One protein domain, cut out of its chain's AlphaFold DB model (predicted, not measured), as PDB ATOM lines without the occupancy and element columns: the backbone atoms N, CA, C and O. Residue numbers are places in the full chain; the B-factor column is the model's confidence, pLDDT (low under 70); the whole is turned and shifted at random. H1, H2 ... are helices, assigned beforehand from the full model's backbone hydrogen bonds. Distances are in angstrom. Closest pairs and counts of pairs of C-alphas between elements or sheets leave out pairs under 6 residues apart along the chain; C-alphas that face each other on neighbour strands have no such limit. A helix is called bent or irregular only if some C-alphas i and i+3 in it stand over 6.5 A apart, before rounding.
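Overview. This is residues 18 to 75 of the 148 residues of an uncharacterized protein of Crocodylus porosus (UniProt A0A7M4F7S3). Look first at the longest helix, H2: with H1 it makes a small, slanted helical hairpin at one end of the printed part, and from it an arm, residues 55 to 75, sticks out far to the other end with the short helix H3 in it. The arm makes the length, and H3 touches no helix. The printed part has 58 residues with three named helices, in the order H1, H2, H3, and no named strand; the class is all helix. It is only just loose, close to extended, with a radius of gyration of the C-alphas of 15.5 A, and it spans 51 by 24 by 18 A.

Along the chain. Find C-alpha 41 at (9.553, -49.294, 38.212); from there H2, residues 41 to 57, runs 24.9 A to C-alpha 57 at (-0.811, -27.218, 33.237). H2 is irregular, with C-alphas 42 and 45 standing 8.0 A apart, and it has a kink of 26 degrees near residue 48. Go back to C-alpha 24 at (-4.172, -34.345, 39.839) for H1, residues 24 to 34, which is 15.5 A long. Past H2, look at residues 66 to 73 for H3, which ends at C-alpha 73, at (29.560, -27.564, 26.138). H3 is irregular too, with C-alphas 68 and 71 standing 7.4 A apart.

Arrangement. Begin at Ile 50 in H2: its C-alpha and that of Thr 28 in H1 are the closest of the two helices, 6.6 A apart. H1 and H2 touch, and H2 does this with residues 50 to 53 alone. Their lines stand at a steep tilt of 40 degrees, they run opposite ways, and they form a helical hairpin. H3 is apart from both H1 and H2. In the backbone of H1 every O i to N i+4 pair is within hydrogen-bond range; in H2 it is 11 of 13 pairs, and in H3 it is 2 of 4.

Size, cuts and confidence. Residues 40 to 45, of which 41 to 45 belong to H2, stand free, as do residues 55 to 75, of which 55 to 57 belong to H2 and 66 to 73 to H3. Without these stretches you are left with a body of 31 residues that spans 24 by 18 by 15 A. The two C-alphas farthest apart are those of Leu 19 and Phe 75, at 52.6 A. The printed part has no cut, and both links, H1 to H2 with 6 residues and H2 to H3 with 8, are short. In the B-factor column the mean pLDDT of the printed part is 75.6; you will find values under 70 at residues 18 to 22 and 56 to 67.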
ATOM      1  N   ILE A  18     -11.763 -45.106  41.233       50.38
ATOM      2  CA  ILE A  18     -12.047 -44.279  40.046       50.38
ATOM      3  C   ILE A  18     -12.076 -42.771  40.385       50.38
ATOM      4  O   ILE A  18     -11.834 -41.947  39.508       50.38
ATOM      5  N   LEU A  19     -12.290 -42.378  41.651       46.53
ATOM      6  CA  LEU A  19     -12.516 -40.969  42.027       46.53
ATOM      7  C   LEU A  19     -11.232 -40.202  42.383       46.53
ATOM      8  O   LEU A  19     -11.223 -38.978  42.353       46.53
ATOM      9  N   TRP A  20     -10.123 -40.880  42.689       51.09
ATOM     10  CA  TRP A  20      -8.863 -40.180  42.986       51.09
ATOM     11  C   TRP A  20      -8.175 -39.609  41.730       51.09
ATOM     12  O   TRP A  20      -7.426 -38.641  41.811       51.09
ATOM     13  N   PHE A  21      -8.472 -40.146  40.542       52.97
ATOM     14  CA  PHE A  21      -7.886 -39.683  39.276       52.97
ATOM     15  C   PHE A  21      -8.446 -38.345  38.769       52.97
ATOM     16  O   PHE A  21      -7.930 -37.810  37.790       52.97
ATOM     17  N   THR A  22      -9.485 -37.789  39.402       60.16
ATOM     18  CA  THR A  22     -10.063 -36.499  38.987       60.16
ATOM     19  C   THR A  22      -9.330 -35.281  39.554       60.16
ATOM     20  O   THR A  22      -9.523 -34.186  39.038       60.16
ATOM     21  N   ASP A  23      -8.491 -35.447  40.587       72.81
ATOM     22  CA  ASP A  23      -7.755 -34.352  41.235       72.81
ATOM     23  C   ASP A  23      -6.240 -34.627  41.214       72.81
ATOM     24  O   ASP A  23      -5.652 -35.227  42.119       72.81
ATOM     25  N   THR A  24      -5.607 -34.190  40.126       74.94
ATOM     26  CA  THR A  24      -4.172 -34.345  39.839       74.94
ATOM     27  C   THR A  24      -3.287 -33.647  40.877       74.94
ATOM     28  O   THR A  24      -2.179 -34.115  41.164       74.94
ATOM     29  N   GLN A  25      -3.785 -32.574  41.503       78.81
ATOM     30  CA  GLN A  25      -3.075 -31.844  42.552       78.81
ATOM     31  C   GLN A  25      -3.014 -32.656  43.845       78.81
ATOM     32  O   GLN A  25      -1.926 -32.864  44.386       78.81
ATOM     33  N   LYS A  26      -4.148 -33.196  44.312       81.88
ATOM     34  CA  LYS A  26      -4.164 -34.061  45.506       81.88
ATOM     35  C   LYS A  26      -3.323 -35.320  45.328       81.88
ATOM     36  O   LYS A  26      -2.621 -35.712  46.259       81.88
ATOM     37  N   LEU A  27      -3.345 -35.923  44.137       81.38
ATOM     38  CA  LEU A  27      -2.512 -37.082  43.820       81.38
ATOM     39  C   LEU A  27      -1.015 -36.763  43.921       81.38
ATOM     40  O   LEU A  27      -0.265 -37.529  44.527       81.38
ATOM     41  N   THR A  28      -0.592 -35.618  43.384       80.88
ATOM     42  CA  THR A  28       0.809 -35.179  43.441       80.88
ATOM     43  C   THR A  28       1.258 -34.913  44.884       80.88
ATOM     44  O   THR A  28       2.356 -35.308  45.277       80.88
ATOM     45  N   GLU A  29       0.409 -34.288  45.704       84.06
ATOM     46  CA  GLU A  29       0.707 -34.030  47.119       84.06
ATOM     47  C   GLU A  29       0.762 -35.313  47.959       84.06
ATOM     48  O   GLU A  29       1.640 -35.464  48.813       84.06
ATOM     49  N   TRP A  30      -0.113 -36.284  47.685       86.19
ATOM     50  CA  TRP A  30      -0.030 -37.605  48.306       86.19
ATOM     51  C   TRP A  30       1.272 -38.330  47.937       86.19
ATOM     52  O   TRP A  30       1.965 -38.815  48.832       86.19
ATOM     53  N   ALA A  31       1.657 -38.333  46.655       84.31
ATOM     54  CA  ALA A  31       2.890 -38.975  46.196       84.31
ATOM     55  C   ALA A  31       4.137 -38.381  46.879       84.31
ATOM     56  O   ALA A  31       5.019 -39.116  47.326       84.31
ATOM     57  N   LYS A  32       4.173 -37.050  47.057       84.19
ATOM     58  CA  LYS A  32       5.219 -36.361  47.837       84.19
ATOM     59  C   LYS A  32       5.199 -36.752  49.314       84.19
ATOM     60  O   LYS A  32       6.257 -36.986  49.894       84.19
ATOM     61  N   LYS A  33       4.014 -36.825  49.934       87.25
ATOM     62  CA  LYS A  33       3.851 -37.185  51.352       87.25
ATOM     63  C   LYS A  33       4.354 -38.599  51.643       87.25
ATOM     64  O   LYS A  33       5.001 -38.811  52.666       87.25
ATOM     65  N   VAL A  34       4.071 -39.540  50.745       85.75
ATOM     66  CA  VAL A  34       4.503 -40.943  50.848       85.75
ATOM     67  C   VAL A  34       5.956 -41.131  50.381       85.75
ATOM     68  O   VAL A  34       6.544 -42.174  50.640       85.75
ATOM     69  N   LYS A  35       6.581 -40.093  49.801       85.81
ATOM     70  CA  LYS A  35       7.972 -40.087  49.311       85.81
ATOM     71  C   LYS A  35       8.243 -41.199  48.292       85.81
ATOM     72  O   LYS A  35       9.251 -41.891  48.387       85.81
ATOM     73  N   ILE A  36       7.334 -41.351  47.332       83.38
ATOM     74  CA  ILE A  36       7.499 -42.297  46.221       83.38
ATOM     75  C   ILE A  36       8.769 -41.930  45.441       83.38
ATOM     76  O   ILE A  36       8.963 -40.762  45.096       83.38
ATOM     77  N   ASP A  37       9.630 -42.916  45.182       82.38
ATOM     78  CA  ASP A  37      10.795 -42.727  44.318       82.38
ATOM     79  C   ASP A  37      10.318 -42.600  42.861       82.38
ATOM     80  O   ASP A  37       9.686 -43.521  42.338       82.38
ATOM     81  N   PRO A  38      10.596 -41.475  42.179       82.19
ATOM     82  CA  PRO A  38      10.182 -41.273  40.795       82.19
ATOM     83  C   PRO A  38      10.835 -42.244  39.799       82.19
ATOM     84  O   PRO A  38      10.372 -42.325  38.664       82.19
ATOM     85  N   ASN A  39      11.900 -42.953  40.188       84.69
ATOM     86  CA  ASN A  39      12.582 -43.942  39.348       84.69
ATOM     87  C   ASN A  39      12.202 -45.388  39.696       84.69
ATOM     88  O   ASN A  39      12.775 -46.318  39.124       84.69
ATOM     89  N   ASP A  40      11.267 -45.591  40.626       84.88
ATOM     90  CA  ASP A  40      10.796 -46.922  40.991       84.88
ATOM     91  C   ASP A  40       9.935 -47.513  39.859       84.88
ATOM     92  O   ASP A  40       8.888 -46.945  39.515       84.88
ATOM     93  N   PRO A  41      10.330 -48.657  39.266       86.00
ATOM     94  CA  PRO A  41       9.553 -49.294  38.212       86.00
ATOM     95  C   PRO A  41       8.158 -49.749  38.671       86.00
ATOM     96  O   PRO A  41       7.274 -49.869  37.823       86.00
ATOM     97  N   GLU A  42       7.919 -49.984  39.967       85.38
ATOM     98  CA  GLU A  42       6.596 -50.367  40.487       85.38
ATOM     99  C   GLU A  42       5.559 -49.245  40.304       85.38
ATOM    100  O   GLU A  42       4.383 -49.506  40.034       85.38
ATOM    101  N   TYR A  43       6.004 -47.988  40.364       81.88
ATOM    102  CA  TYR A  43       5.147 -46.804  40.283       81.88
ATOM    103  C   TYR A  43       5.270 -46.045  38.952       81.88
ATOM    104  O   TYR A  43       4.760 -44.928  38.841       81.88
ATOM    105  N   SER A  44       5.874 -46.641  37.916       80.56
ATOM    106  CA  SER A  44       6.140 -45.961  36.635       80.56
ATOM    107  C   SER A  44       4.878 -45.360  36.006       80.56
ATOM    108  O   SER A  44       4.860 -44.189  35.643       80.56
ATOM    109  N   ASN A  45       3.781 -46.125  35.966       79.31
ATOM    110  CA  ASN A  45       2.509 -45.690  35.380       79.31
ATOM    111  C   ASN A  45       1.905 -44.487  36.120       79.31
ATOM    112  O   ASN A  45       1.306 -43.601  35.509       79.31
ATOM    113  N   LEU A  46       2.048 -44.463  37.449       83.88
ATOM    114  CA  LEU A  46       1.610 -43.342  38.273       83.88
ATOM    115  C   LEU A  46       2.466 -42.106  37.980       83.88
ATOM    116  O   LEU A  46       1.933 -41.004  37.840       83.88
ATOM    117  N   MET A  47       3.782 -42.290  37.873       84.88
ATOM    118  CA  MET A  47       4.711 -41.198  37.627       84.88
ATOM    119  C   MET A  47       4.516 -40.591  36.234       84.88
ATOM    120  O   MET A  47       4.440 -39.369  36.111       84.88
ATOM    121  N   ASP A  48       4.315 -41.428  35.215       83.31
ATOM    122  CA  ASP A  48       3.972 -41.013  33.852       83.31
ATOM    123  C   ASP A  48       2.687 -40.181  33.822       83.31
ATOM    124  O   ASP A  48       2.622 -39.148  33.150       83.31
ATOM    125  N   PHE A  49       1.670 -40.585  34.591       83.06
ATOM    126  CA  PHE A  49       0.427 -39.831  34.715       83.06
ATOM    127  C   PHE A  49       0.648 -38.457  35.367       83.06
ATOM    128  O   PHE A  49       0.197 -37.453  34.819       83.06
ATOM    129  N   ILE A  50       1.391 -38.390  36.480       81.69
ATOM    130  CA  ILE A  50       1.723 -37.129  37.173       81.69
ATOM    131  C   ILE A  50       2.527 -36.188  36.256       81.69
ATOM    132  O   ILE A  50       2.233 -34.990  36.171       81.69
ATOM    133  N   LEU A  51       3.521 -36.719  35.535       81.00
ATOM    134  CA  LEU A  51       4.326 -35.987  34.551       81.00
ATOM    135  C   LEU A  51       3.459 -35.443  33.411       81.00
ATOM    136  O   LEU A  51       3.557 -34.267  33.055       81.00
ATOM    137  N   TYR A  52       2.572 -36.277  32.869       79.56
ATOM    138  CA  TYR A  52       1.654 -35.898  31.803       79.56
ATOM    139  C   TYR A  52       0.709 -34.772  32.234       79.56
ATOM    140  O   TYR A  52       0.558 -33.784  31.513       79.56
ATOM    141  N   THR A  53       0.106 -34.872  33.420       78.44
ATOM    142  CA  THR A  53      -0.816 -33.848  33.934       78.44
ATOM    143  C   THR A  53      -0.096 -32.533  34.202       78.44
ATOM    144  O   THR A  53      -0.587 -31.476  33.812       78.44
ATOM    145  N   ARG A  54       1.121 -32.597  34.751       73.56
ATOM    146  CA  ARG A  54       1.962 -31.418  34.975       73.56
ATOM    147  C   ARG A  54       2.342 -30.723  33.666       73.56
ATOM    148  O   ARG A  54       2.272 -29.503  33.582       73.56
ATOM    149  N   SER A  55       2.659 -31.493  32.623       70.12
ATOM    150  CA  SER A  55       2.983 -30.955  31.293       70.12
ATOM    151  C   SER A  55       1.801 -30.291  30.570       70.12
ATOM    152  O   SER A  55       2.011 -29.556  29.609       70.12
ATOM    153  N   LYS A  56       0.558 -30.561  30.996       69.69
ATOM    154  CA  LYS A  56      -0.639 -29.887  30.470       69.69
ATOM    155  C   LYS A  56      -0.920 -28.552  31.155       69.69
ATOM    156  O   LYS A  56      -1.485 -27.670  30.515       69.69
ATOM    157  N   GLU A  57      -0.580 -28.429  32.436       66.88
ATOM    158  CA  GLU A  57      -0.811 -27.218  33.237       66.88
ATOM    159  C   GLU A  57       0.345 -26.217  33.123       66.88
ATOM    160  O   GLU A  57       0.118 -25.012  33.026       66.88
ATOM    161  N   GLU A  58       1.585 -26.702  33.087       63.00
ATOM    162  CA  GLU A  58       2.758 -25.875  32.830       63.00
ATOM    163  C   GLU A  58       3.001 -25.823  31.312       63.00
ATOM    164  O   GLU A  58       3.098 -26.858  30.656       63.00
ATOM    165  N   THR A  59       3.181 -24.630  30.732       63.53
ATOM    166  CA  THR A  59       3.714 -24.445  29.363       63.53
ATOM    167  C   THR A  59       5.204 -24.805  29.299       63.53
ATOM    168  O   THR A  59       6.022 -24.091  28.716       63.53
ATOM    169  N   LEU A  60       5.590 -25.903  29.946       56.62
ATOM    170  CA  LEU A  60       6.950 -26.389  29.933       56.62
ATOM    171  C   LEU A  60       7.289 -26.849  28.514       56.62
ATOM    172  O   LEU A  60       6.532 -27.612  27.903       56.62
ATOM    173  N   PRO A  61       8.430 -26.410  27.963       58.06
ATOM    174  CA  PRO A  61       8.902 -26.952  26.706       58.06
ATOM    175  C   PRO A  61       9.047 -28.473  26.841       58.06
ATOM    176  O   PRO A  61       9.595 -28.978  27.817       58.06
ATOM    177  N   LYS A  62       8.560 -29.197  25.824       61.81
ATOM    178  CA  LYS A  62       8.503 -30.672  25.731       61.81
ATOM    179  C   LYS A  62       9.853 -31.381  25.953       61.81
ATOM    180  O   LYS A  62       9.902 -32.601  26.056       61.81
ATOM    181  N   TYR A  63      10.948 -30.633  25.988       63.69
ATOM    182  CA  TYR A  63      12.293 -31.120  26.238       63.69
ATOM    183  C   TYR A  63      13.108 -30.048  26.961       63.69
ATOM    184  O   TYR A  63      12.950 -28.848  26.719       63.69
ATOM    185  N   PHE A  64      14.008 -30.503  27.831       65.56
ATOM    186  CA  PHE A  64      15.001 -29.659  28.479       65.56
ATOM    187  C   PHE A  64      15.924 -29.065  27.411       65.56
ATOM    188  O   PHE A  64      16.670 -29.785  26.744       65.56
ATOM    189  N   ARG A  65      15.852 -27.747  27.210       63.66
ATOM    190  CA  ARG A  65      16.786 -27.038  26.336       63.66
ATOM    191  C   ARG A  65      17.987 -26.595  27.158       63.66
ATOM    192  O   ARG A  65      17.901 -25.640  27.921       63.66
ATOM    193  N   LEU A  66      19.117 -27.263  26.950       68.31
ATOM    194  CA  LEU A  66      20.434 -26.928  27.512       68.31
ATOM    195  C   LEU A  66      21.026 -25.614  26.964       68.31
ATOM    196  O   LEU A  66      22.228 -25.401  27.077       68.31
ATOM    197  N   GLU A  67      20.218 -24.720  26.383       68.88
ATOM    198  CA  GLU A  67      20.682 -23.454  25.788       68.88
ATOM    199  C   GLU A  67      21.519 -22.635  26.793       68.88
ATOM    200  O   GLU A  67      22.531 -22.046  26.424       68.88
ATOM    201  N   GLN A  68      21.180 -22.687  28.086       71.50
ATOM    202  CA  GLN A  68      21.923 -22.003  29.153       71.50
ATOM    203  C   GLN A  68      23.337 -22.562  29.389       71.50
ATOM    204  O   GLN A  68      24.237 -21.799  29.726       71.50
ATOM    205  N   LEU A  69      23.548 -23.867  29.188       77.31
ATOM    206  CA  LEU A  69      24.858 -24.513  29.350       77.31
ATOM    207  C   LEU A  69      25.610 -24.641  28.023       77.31
ATOM    208  O   LEU A  69      26.744 -25.106  28.005       77.31
ATOM    209  N   GLN A  70      25.029 -24.209  26.902       80.69
ATOM    210  CA  GLN A  70      25.625 -24.382  25.579       80.69
ATOM    211  C   GLN A  70      27.055 -23.826  25.504       80.69
ATOM    212  O   GLN A  70      27.927 -24.450  24.909       80.69
ATOM    213  N   LYS A  71      27.327 -22.698  26.172       80.81
ATOM    214  CA  LYS A  71      28.675 -22.120  26.251       80.81
ATOM    215  C   LYS A  71      29.684 -23.051  26.932       80.81
ATOM    216  O   LYS A  71      30.832 -23.088  26.511       80.81
ATOM    217  N   GLU A  72      29.266 -23.781  27.961       85.06
ATOM    218  CA  GLU A  72      30.115 -24.726  28.697       85.06
ATOM    219  C   GLU A  72      30.374 -26.010  27.893       85.06
ATOM    220  O   GLU A  72      31.429 -26.619  28.032       85.06
ATOM    221  N   PHE A  73      29.441 -26.390  27.015       84.44
ATOM    222  CA  PHE A  73      29.560 -27.564  26.138       84.44
ATOM    223  C   PHE A  73      30.216 -27.274  24.779       84.44
ATOM    224  O   PHE A  73      30.501 -28.204  24.022       84.44
ATOM    225  N   ASN A  74      30.477 -26.009  24.448       85.81
ATOM    226  CA  ASN A  74      31.193 -25.645  23.229       85.81
ATOM    227  C   ASN A  74      32.698 -25.881  23.419       85.81
ATOM    228  O   ASN A  74      33.409 -25.041  23.964       85.81
ATOM    229  N   PHE A  75      33.190 -27.025  22.942       89.38
ATOM    230  CA  PHE A  75      34.616 -27.376  23.004       89.38
ATOM    231  C   PHE A  75      35.489 -26.620  21.998       89.38
ATOM    232  O   PHE A  75      36.701 -26.542  22.172       89.38
TER     233      PHE A  75